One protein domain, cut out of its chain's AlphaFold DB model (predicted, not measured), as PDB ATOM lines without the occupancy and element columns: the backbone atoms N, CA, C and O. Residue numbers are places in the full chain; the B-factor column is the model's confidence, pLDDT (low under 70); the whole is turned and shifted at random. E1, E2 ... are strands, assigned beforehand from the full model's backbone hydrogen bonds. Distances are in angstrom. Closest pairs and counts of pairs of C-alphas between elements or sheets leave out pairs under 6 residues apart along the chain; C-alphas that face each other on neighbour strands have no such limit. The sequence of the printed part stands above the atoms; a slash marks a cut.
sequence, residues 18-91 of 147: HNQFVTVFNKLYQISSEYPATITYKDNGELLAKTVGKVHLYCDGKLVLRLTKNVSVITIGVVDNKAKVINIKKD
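What this domain is: This is residues 18 to 91 of the 147 residues of an uncharacterized protein of Providencia stuartii (UniProt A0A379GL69). Two four-stranded sheets lie face to face as a sandwich, with their strands running nearly along one another, and each sheet is made of two hairpins. The chain builds them by turns: E1 and E2 in one sheet, E3 and E4 in the other, E5 and E6 back in the first, E7 and E8 in the second. The 74 printed residues hold eight named strands, E1 to E8 in chain order, and no named helix, so the class is all strand; the orders are E1 - E2 - E5 - E6 and E3 - E4 - E7 - E8, both all antiparallel. The whole is compact, with a radius of gyration of the C-alphas of 11.2 A and spans of 30 by 25 by 16 A.

Where its parts are: E1, residues 18 to 24, begins at C-alpha 18 (-28.412, 51.261, 0.156) and is 19.3 A long. E2 is residues 27 to 33, 18.9 A; E3 is 38 to 41; E4 is 47 to 50; E5 is 55 to 59; E6 is 62 to 67. E7, residues 71 to 79, is 22.2 A long, and E8, residues 82 to 90, is 23.7 A long and ends at C-alpha 90 (-24.629, 33.319, -4.727).

How they stand to each other: In the twisted first sheet, hairpin E1 and E2 has N 20 and O 31 at 2.9 A, E2 and E5 have N 30 and O 58 at 2.9 A, and hairpin E5 and E6 has N 57 and O 65 at 2.8 A. In the second, N 40 and O 48 of hairpin E3 and E4, and N 49 and O 74 of E4 and E7, are each 2.8 A apart; hairpin E7 and E8 has N 75 and O 87 at 2.8 A. The two sheets' best planes are 12 degrees apart. Between the sheets, the closest C-alphas of E1 and E8 are those of Val 24 and Ala 83, 6.3 A.

The domain as a whole: The C-alphas of Tyr 35 and Asp 80 are the farthest apart, 31.8 A. The printed part has no cut, and its seven links between strands are tight. Mean pLDDT of the printed part is 87.9; residues 71 and 91 are under 70.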
ATOM      1  N   HIS A  18     -29.405  51.347  -0.908       92.12
ATOM      2  CA  HIS A  18     -28.412  51.261   0.156       92.12
ATOM      3  C   HIS A  18     -27.013  51.324  -0.440       92.12
ATOM      4  O   HIS A  18     -26.676  50.554  -1.334       92.12
ATOM      5  N   ASN A  19     -26.195  52.255   0.043       92.12
ATOM      6  CA  ASN A  19     -24.838  52.456  -0.448       92.12
ATOM      7  C   ASN A  19     -23.862  52.410   0.718       92.12
ATOM      8  O   ASN A  19     -24.039  53.112   1.711       92.12
ATOM      9  N   GLN A  20     -22.824  51.600   0.574       92.62
ATOM     10  CA  GLN A  20     -21.700  51.546   1.494       92.62
ATOM     11  C   GLN A  20     -20.412  51.820   0.739       92.62
ATOM     12  O   GLN A  20     -20.244  51.392  -0.402       92.62
ATOM     13  N   PHE A  21     -19.506  52.534   1.394       92.69
ATOM     14  CA  PHE A  21     -18.240  52.959   0.820       92.69
ATOM     15  C   PHE A  21     -17.095  52.363   1.616       92.69
ATOM     16  O   PHE A  21     -17.137  52.318   2.845       92.69
ATOM     17  N   VAL A  22     -16.082  51.887   0.906       91.50
ATOM     18  CA  VAL A  22     -14.962  51.179   1.511       91.50
ATOM     19  C   VAL A  22     -13.704  51.375   0.680       91.50
ATOM     20  O   VAL A  22     -13.739  51.267  -0.543       91.50
ATOM     21  N   THR A  23     -12.587  51.671   1.336       90.31
ATOM     22  CA  THR A  23     -11.303  51.854   0.657       90.31
ATOM     23  C   THR A  23     -10.485  50.577   0.768       90.31
ATOM     24  O   THR A  23     -10.160  50.144   1.869       90.31
ATOM     25  N   VAL A  24     -10.127  49.982  -0.370       86.25
ATOM     26  CA  VAL A  24      -9.280  48.782  -0.440       86.25
ATOM     27  C   VAL A  24      -8.114  49.082  -1.370       86.25
ATOM     28  O   VAL A  24      -8.329  49.404  -2.534       86.25
ATOM     29  N   PHE A  25      -6.881  48.992  -0.872       87.50
ATOM     30  CA  PHE A  25      -5.661  49.216  -1.662       87.50
ATOM     31  C   PHE A  25      -5.691  50.529  -2.478       87.50
ATOM     32  O   PHE A  25      -5.535  50.533  -3.698       87.50
ATOM     33  N   ASN A  26      -5.953  51.657  -1.805       87.69
ATOM     34  CA  ASN A  26      -6.068  52.998  -2.408       87.69
ATOM     35  C   ASN A  26      -7.171  53.145  -3.476       87.69
ATOM     36  O   ASN A  26      -7.148  54.094  -4.262       87.69
ATOM     37  N   LYS A  27      -8.135  52.218  -3.521       89.00
ATOM     38  CA  LYS A  27      -9.305  52.266  -4.403       89.00
ATOM     39  C   LYS A  27     -10.575  52.424  -3.594       89.00
ATOM     40  O   LYS A  27     -10.781  51.689  -2.627       89.00
ATOM     41  N   LEU A  28     -11.430  53.357  -4.006       91.62
ATOM     42  CA  LEU A  28     -12.725  53.567  -3.368       91.62
ATOM     43  C   LEU A  28     -13.749  52.639  -4.012       91.62
ATOM     44  O   LEU A  28     -14.116  52.801  -5.177       91.62
ATOM     45  N   TYR A  29     -14.231  51.678  -3.241       91.94
ATOM     46  CA  TYR A  29     -15.346  50.833  -3.623       91.94
ATOM     47  C   TYR A  29     -16.652  51.398  -3.079       91.94
ATOM     48  O   TYR A  29     -16.746  51.764  -1.909       91.94
ATOM     49  N   GLN A  30     -17.674  51.414  -3.929       93.50
ATOM     50  CA  GLN A  30     -19.059  51.640  -3.536       93.50
ATOM     51  C   GLN A  30     -19.833  50.343  -3.758       93.50
ATOM     52  O   GLN A  30     -20.005  49.892  -4.893       93.50
ATOM     53  N   ILE A  31     -20.310  49.756  -2.669       92.81
ATOM     54  CA  ILE A  31     -21.219  48.614  -2.671       92.81
ATOM     55  C   ILE A  31     -22.629  49.182  -2.592       92.81
ATOM     56  O   ILE A  31     -23.036  49.735  -1.574       92.81
ATOM     57  N   SER A  32     -23.355  49.079  -3.694       93.50
ATOM     58  CA  SER A  32     -24.721  49.564  -3.816       93.50
ATOM     59  C   SER A  32     -25.668  48.374  -3.878       93.50
ATOM     60  O   SER A  32     -25.547  47.553  -4.784       93.50
ATOM     61  N   SER A  33     -26.586  48.244  -2.929       91.75
ATOM     62  CA  SER A  33     -27.435  47.061  -2.768       91.75
ATOM     63  C   SER A  33     -28.911  47.409  -2.583       91.75
ATOM     64  O   SER A  33     -29.284  48.508  -2.161       91.75
ATOM     65  N   GLU A  34     -29.770  46.458  -2.946       91.31
ATOM     66  CA  GLU A  34     -31.221  46.556  -2.768       91.31
ATOM     67  C   GLU A  34     -31.585  46.609  -1.280       91.31
ATOM     68  O   GLU A  34     -32.302  47.514  -0.856       91.31
ATOM     69  N   TYR A  35     -30.974  45.738  -0.473       90.38
ATOM     70  CA  TYR A  35     -31.093  45.698   0.988       90.38
ATOM     71  C   TYR A  35     -29.775  46.093   1.674       90.38
ATOM     72  O   TYR A  35     -28.725  46.045   1.023       90.38
ATOM     73  N   PRO A  36     -29.781  46.475   2.967       89.25
ATOM     74  CA  PRO A  36     -28.557  46.781   3.703       89.25
ATOM     75  C   PRO A  36     -27.524  45.651   3.609       89.25
ATOM     76  O   PRO A  36     -27.838  44.484   3.831       89.25
ATOM     77  N   ALA A  37     -26.287  46.005   3.262       87.44
ATOM     78  CA  ALA A  37     -25.163  45.078   3.227       87.44
ATOM     79  C   ALA A  37     -24.375  45.120   4.548       87.44
ATOM     80  O   ALA A  37     -24.404  46.107   5.282       87.44
ATOM     81  N   THR A  38     -23.647  44.053   4.859       90.12
ATOM     82  CA  THR A  38     -22.683  44.007   5.963       90.12
ATOM     83  C   THR A  38     -21.284  43.883   5.392       90.12
ATOM     84  O   THR A  38     -21.023  42.985   4.591       90.12
ATOM     85  N   ILE A  39     -20.377  44.750   5.827       90.94
ATOM     86  CA  ILE A  39     -18.972  44.715   5.428       90.94
ATOM     87  C   ILE A  39     -18.134  44.171   6.580       90.94
ATOM     88  O   ILE A  39     -18.297  44.577   7.729       90.94
ATOM     89  N   THR A  40     -17.231  43.248   6.273       91.75
ATOM     90  CA  THR A  40     -16.315  42.648   7.243       91.75
ATOM     91  C   THR A  40     -14.923  42.572   6.639       91.75
ATOM     92  O   THR A  40     -14.752  42.027   5.550       91.75
ATOM     93  N   TYR A  41     -13.931  43.092   7.356       89.94
ATOM     94  CA  TYR A  41     -12.526  42.870   7.037       89.94
ATOM     95  C   TYR A  41     -12.066  41.571   7.681       89.94
ATOM     96  O   TYR A  41     -12.349  41.325   8.853       89.94
ATOM     97  N   LYS A  42     -11.381  40.740   6.907       88.38
ATOM     98  CA  LYS A  42     -10.684  39.569   7.426       88.38
ATOM     99  C   LYS A  42      -9.225  39.898   7.715       88.38
ATOM    100  O   LYS A  42      -8.632  40.756   7.063       88.38
ATOM    101  N   ASP A  43      -8.626  39.105   8.594       85.69
ATOM    102  CA  ASP A  43      -7.214  39.221   8.982       85.69
ATOM    103  C   ASP A  43      -6.244  39.012   7.807       85.69
ATOM    104  O   ASP A  43      -5.131  39.526   7.812       85.69
ATOM    105  N   ASN A  44      -6.673  38.305   6.755       82.56
ATOM    106  CA  ASN A  44      -5.898  38.110   5.524       82.56
ATOM    107  C   ASN A  44      -5.971  39.304   4.546       82.56
ATOM    108  O   ASN A  44      -5.521  39.190   3.407       82.56
ATOM    109  N   GLY A  45      -6.566  40.429   4.958       82.25
ATOM    110  CA  GLY A  45      -6.714  41.631   4.136       82.25
ATOM    111  C   GLY A  45      -7.849  41.567   3.110       82.25
ATOM    112  O   GLY A  45      -8.006  42.496   2.315       82.25
ATOM    113  N   GLU A  46      -8.656  40.500   3.107       89.44
ATOM    114  CA  GLU A  46      -9.857  40.423   2.275       89.44
ATOM    115  C   GLU A  46     -11.010  41.225   2.880       89.44
ATOM    116  O   GLU A  46     -11.283  41.181   4.082       89.44
ATOM    117  N   LEU A  47     -11.766  41.879   2.008       90.31
ATOM    118  CA  LEU A  47     -13.043  42.479   2.334       90.31
ATOM    119  C   LEU A  47     -14.179  41.537   1.936       90.31
ATOM    120  O   LEU A  47     -14.299  41.146   0.773       90.31
ATOM    121  N   LEU A  48     -15.055  41.220   2.880       91.38
ATOM    122  CA  LEU A  48     -16.315  40.541   2.626       91.38
ATOM    123  C   LEU A  48     -17.470  41.534   2.670       91.38
ATOM    124  O   LEU A  48     -17.670  42.202   3.677       91.38
ATOM    125  N   ALA A  49     -18.275  41.560   1.616       89.88
ATOM    126  CA  ALA A  49     -19.560  42.238   1.594       89.88
ATOM    127  C   ALA A  49     -20.672  41.188   1.540       89.88
ATOM    128  O   ALA A  49     -20.851  40.510   0.524       89.88
ATOM    129  N   LYS A  50     -21.400  41.028   2.646       89.56
ATOM    130  CA  LYS A  50     -22.616  40.217   2.711       89.56
ATOM    131  C   LYS A  50     -23.809  41.068   2.322       89.56
ATOM    132  O   LYS A  50     -23.941  42.191   2.793       89.56
ATOM    133  N   THR A  51     -24.670  40.561   1.463       87.50
ATOM    134  CA  THR A  51     -25.801  41.325   0.931       87.50
ATOM    135  C   THR A  51     -26.917  40.368   0.525       87.50
ATOM    136  O   THR A  51     -26.753  39.157   0.633       87.50
ATOM    137  N   VAL A  52     -28.074  40.910   0.159       84.00
ATOM    138  CA  VAL A  52     -29.252  40.180  -0.322       84.00
ATOM    139  C   VAL A  52     -29.864  41.021  -1.442       84.00
ATOM    140  O   VAL A  52     -29.805  42.254  -1.398       84.00
ATOM    141  N   GLY A  53     -30.450  40.374  -2.449       86.38
ATOM    142  CA  GLY A  53     -31.048  41.060  -3.595       86.38
ATOM    143  C   GLY A  53     -30.026  41.503  -4.642       86.38
ATOM    144  O   GLY A  53     -28.959  40.902  -4.803       86.38
ATOM    145  N   LYS A  54     -30.385  42.543  -5.398       89.94
ATOM    146  CA  LYS A  54     -29.530  43.124  -6.443       89.94
ATOM    147  C   LYS A  54     -28.359  43.891  -5.837       89.94
ATOM    148  O   LYS A  54     -28.500  44.560  -4.814       89.94
ATOM    149  N   VAL A  55     -27.220  43.850  -6.526       91.44
ATOM    150  CA  VAL A  55     -25.989  44.531  -6.111       91.44
ATOM    151  C   VAL A  55     -25.283  45.136  -7.315       91.44
ATOM    152  O   VAL A  55     -25.049  44.465  -8.321       91.44
ATOM    153  N   HIS A  56     -24.895  46.397  -7.205       92.44
ATOM    154  CA  HIS A  56     -23.989  47.085  -8.112       92.44
ATOM    155  C   HIS A  56     -22.713  47.440  -7.341       92.44
ATOM    156  O   HIS A  56     -22.769  48.136  -6.329       92.44
ATOM    157  N   LEU A  57     -21.564  46.963  -7.810       91.75
ATOM    158  CA  LEU A  57     -20.262  47.337  -7.268       91.75
ATOM    159  C   LEU A  57     -19.617  48.358  -8.194       91.75
ATOM    160  O   LEU A  57     -19.485  48.113  -9.399       91.75
ATOM    161  N   TYR A  58     -19.163  49.461  -7.614       92.00
ATOM    162  CA  TYR A  58     -18.382  50.473  -8.307       92.00
ATOM    163  C   TYR A  58     -16.987  50.561  -7.695       92.00
ATOM    164  O   TYR A  58     -16.827  50.378  -6.492       92.00
ATOM    165  N   CYS A  59     -15.991  50.845  -8.525       90.75
ATOM    166  CA  CYS A  59     -14.610  51.114  -8.136       90.75
ATOM    167  C   CYS A  59     -14.213  52.457  -8.759       90.75
ATOM    168  O   CYS A  59     -14.333  52.618  -9.976       90.75
ATOM    169  N   ASP A  60     -13.822  53.433  -7.938       90.81
ATOM    170  CA  ASP A  60     -13.519  54.814  -8.346       90.81
ATOM    171  C   ASP A  60     -14.615  55.422  -9.254       90.81
ATOM    172  O   ASP A  60     -14.345  56.011 -10.301       90.81
ATOM    173  N   GLY A  61     -15.885  55.201  -8.892       87.88
ATOM    174  CA  GLY A  61     -17.053  55.698  -9.633       87.88
ATOM    175  C   GLY A  61     -17.401  54.930 -10.916       87.88
ATOM    176  O   GLY A  61     -18.373  55.270 -11.584       87.88
ATOM    177  N   LYS A  62     -16.659  53.875 -11.274       89.38
ATOM    178  CA  LYS A  62     -16.952  53.033 -12.447       89.38
ATOM    179  C   LYS A  62     -17.657  51.756 -12.024       89.38
ATOM    180  O   LYS A  62     -17.168  51.061 -11.140       89.38
ATOM    181  N   LEU A  63     -18.769  51.414 -12.678       89.62
ATOM    182  CA  LEU A  63     -19.438  50.130 -12.455       89.62
ATOM    183  C   LEU A  63     -18.500  48.986 -12.866       89.62
ATOM    184  O   LEU A  63     -18.154  48.867 -14.040       89.62
ATOM    185  N   VAL A  64     -18.115  48.142 -11.908       89.56
ATOM    186  CA  VAL A  64     -17.243  46.976 -12.140       89.56
ATOM    187  C   VAL A  64     -17.996  45.656 -12.080       89.56
ATOM    188  O   VAL A  64     -17.563  44.675 -12.678       89.56
ATOM    189  N   LEU A  65     -19.125  45.613 -11.372       89.06
ATOM    190  CA  LEU A  65     -19.921  44.399 -11.247       89.06
ATOM    191  C   LEU A  65     -21.397  44.743 -11.089       89.06
ATOM    192  O   LEU A  65     -21.767  45.592 -10.281       89.06
ATOM    193  N   ARG A  66     -22.246  44.037 -11.835       89.75
ATOM    194  CA  ARG A  66     -23.701  44.111 -11.712       89.75
ATOM    195  C   ARG A  66     -24.257  42.719 -11.478       89.75
ATOM    196  O   ARG A  66     -24.160  41.852 -12.341       89.75
ATOM    197  N   LEU A  67     -24.870  42.530 -10.321       87.31
ATOM    198  CA  LEU A  67     -25.520  41.295  -9.927       87.31
ATOM    199  C   LEU A  67     -27.015  41.560  -9.799       87.31
ATOM    200  O   LEU A  67     -27.458  42.363  -8.985       87.31
ATOM    201  N   THR A  68     -27.794  40.905 -10.653       83.56
ATOM    202  CA  THR A  68     -29.251  41.090 -10.738       83.56
ATOM    203  C   THR A  68     -30.045  40.011 -10.004       83.56
ATOM    204  O   THR A  68     -31.270  40.069  -9.981       83.56
ATOM    205  N   LYS A  69     -29.355  39.024  -9.429       79.50
ATOM    206  CA  LYS A  69     -29.916  37.906  -8.662       79.50
ATOM    207  C   LYS A  69     -29.357  37.944  -7.242       79.50
ATOM    208  O   LYS A  69     -28.299  38.539  -7.047       79.50
ATOM    209  N   ASN A  70     -30.019  37.253  -6.312       75.31
ATOM    210  CA  ASN A  70     -29.563  37.142  -4.927       75.31
ATOM    211  C   ASN A  70     -28.112  36.658  -4.850       75.31
ATOM    212  O   ASN A  70     -27.734  35.616  -5.398       75.31
ATOM    213  N   VAL A  71     -27.303  37.456  -4.168       69.94
ATOM    214  CA  VAL A  71     -25.892  37.203  -3.892       69.94
ATOM    215  C   VAL A  71     -25.723  37.292  -2.400       69.94
ATOM    216  O   VAL A  71     -26.147  38.287  -1.836       69.94
ATOM    217  N   SER A  72     -25.072  36.307  -1.792       75.81
ATOM    218  CA  SER A  72     -24.896  36.277  -0.340       75.81
ATOM    219  C   SER A  72     -23.581  36.907   0.085       75.81
ATOM    220  O   SER A  72     -23.538  37.559   1.121       75.81
ATOM    221  N   VAL A  73     -22.493  36.705  -0.675       87.31
ATOM    222  CA  VAL A  73     -21.155  37.193  -0.296       87.31
ATOM    223  C   VAL A  73     -20.340  37.606  -1.518       87.31
ATOM    224  O   VAL A  73     -20.141  36.810  -2.433       87.31
ATOM    225  N   ILE A  74     -19.796  38.818  -1.501       89.50
ATOM    226  CA  ILE A  74     -18.769  39.293  -2.435       89.50
ATOM    227  C   ILE A  74     -17.457  39.407  -1.659       89.50
ATOM    228  O   ILE A  74     -17.426  40.016  -0.592       89.50
ATOM    229  N   THR A  75     -16.381  38.829  -2.181       91.19
ATOM    230  CA  THR A  75     -15.035  38.934  -1.608       91.19
ATOM    231  C   THR A  75     -14.161  39.786  -2.517       91.19
ATOM    232  O   THR A  75     -13.988  39.469  -3.697       91.19
ATOM    233  N   ILE A  76     -13.598  40.855  -1.962       90.62
ATOM    234  CA  ILE A  76     -12.623  41.726  -2.619       90.62
ATOM    235  C   ILE A  76     -11.277  41.491  -1.937       90.62
ATOM    236  O   ILE A  76     -11.182  41.582  -0.718       90.62
ATOM    237  N   GLY A  77     -10.247  41.176  -2.712       88.75
ATOM    238  CA  GLY A  77      -8.889  40.950  -2.215       88.75
ATOM    239  C   GLY A  77      -7.858  41.662  -3.081       88.75
ATOM    240  O   GLY A  77      -8.200  42.255  -4.107       88.75
ATOM    241  N   VAL A  78      -6.592  41.607  -2.674       87.69
ATOM    242  CA  VAL A  78      -5.474  42.180  -3.436       87.69
ATOM    243  C   VAL A  78      -4.805  41.077  -4.252       87.69
ATOM    244  O   VAL A  78      -4.326  40.095  -3.697       87.69
ATOM    245  N   VAL A  79      -4.769  41.245  -5.573       85.38
ATOM    246  CA  VAL A  79      -4.115  40.329  -6.519       85.38
ATOM    247  C   VAL A  79      -3.281  41.163  -7.488       85.38
ATOM    248  O   VAL A  79      -3.799  42.107  -8.089       85.38
ATOM    249  N   ASP A  80      -2.000  40.830  -7.644       86.94
ATOM    250  CA  ASP A  80      -1.033  41.566  -8.478       86.94
ATOM    251  C   ASP A  80      -0.949  43.067  -8.130       86.94
ATOM    252  O   ASP A  80      -1.005  43.925  -9.014       86.94
ATOM    253  N   ASN A  81      -0.884  43.405  -6.835       84.44
ATOM    254  CA  ASN A  81      -0.903  44.790  -6.337       84.44
ATOM    255  C   ASN A  81      -2.121  45.600  -6.821       84.44
ATOM    256  O   ASN A  81      -2.030  46.802  -7.078       84.44
ATOM    257  N   LYS A  82      -3.277  44.949  -6.997       83.06
ATOM    258  CA  LYS A  82      -4.542  45.605  -7.344       83.06
ATOM    259  C   LYS A  82      -5.682  44.988  -6.547       83.06
ATOM    260  O   LYS A  82      -5.784  43.768  -6.460       83.06
ATOM    261  N   ALA A  83      -6.572  45.820  -6.013       85.00
ATOM    262  CA  ALA A  83      -7.829  45.332  -5.459       85.00
ATOM    263  C   ALA A  83      -8.709  44.770  -6.591       85.00
ATOM    264  O   ALA A  83      -8.912  45.419  -7.623       85.00
ATOM    265  N   LYS A  84      -9.205  43.543  -6.424       87.81
ATOM    266  CA  LYS A  84     -10.067  42.845  -7.387       87.81
ATOM    267  C   LYS A  84     -11.164  42.089  -6.644       87.81
ATOM    268  O   LYS A  84     -10.974  41.634  -5.519       87.81
ATOM    269  N   VAL A  85     -12.313  41.921  -7.295       88.31
ATOM    270  CA  VAL A  85     -13.312  40.945  -6.844       88.31
ATOM    271  C   VAL A  85     -12.740  39.558  -7.113       88.31
ATOM    272  O   VAL A  85     -12.510  39.212  -8.269       88.31
ATOM    273  N   ILE A  86     -12.486  38.791  -6.057       91.00
ATOM    274  CA  ILE A  86     -11.859  37.464  -6.151       91.00
ATOM    275  C   ILE A  86     -12.866  36.327  -5.987       91.00
ATOM    276  O   ILE A  86     -12.614  35.214  -6.436       91.00
ATOM    277  N   ASN A  87     -14.018  36.588  -5.362       88.12
ATOM    278  CA  ASN A  87     -15.066  35.585  -5.216       88.12
ATOM    279  C   ASN A  87     -16.453  36.228  -5.114       88.12
ATOM    280  O   ASN A  87     -16.614  37.307  -4.543       88.12
ATOM    281  N   ILE A  88     -17.464  35.544  -5.645       86.81
ATOM    282  CA  ILE A  88     -18.876  35.906  -5.518       86.81
ATOM    283  C   ILE A  88     -19.646  34.625  -5.197       86.81
ATOM    284  O   ILE A  88     -19.856  33.779  -6.067       86.81
ATOM    285  N   LYS A  89     -20.105  34.492  -3.953       84.00
ATOM    286  CA  LYS A  89     -21.001  33.413  -3.535       84.00
ATOM    287  C   LYS A  89     -22.447  33.872  -3.692       84.00
ATOM    288  O   LYS A  89     -22.886  34.821  -3.040       84.00
ATOM    289  N   LYS A  90     -23.172  33.200  -4.583       80.06
ATOM    290  CA  LYS A  90     -24.629  33.319  -4.727       80.06
ATOM    291  C   LYS A  90     -25.318  32.406  -3.714       80.06
ATOM    292  O   LYS A  90     -24.667  31.510  -3.184       80.06
ATOM    293  N   ASP A  91     -26.595  32.657  -3.444       64.44
ATOM    294  CA  ASP A  91     -27.312  31.998  -2.351       64.44
ATOM    295  C   ASP A  91     -27.179  30.475  -2.295       64.44
ATOM    296  O   ASP A  91     -27.538  29.759  -3.226       64.44
TER     297      ASP A  91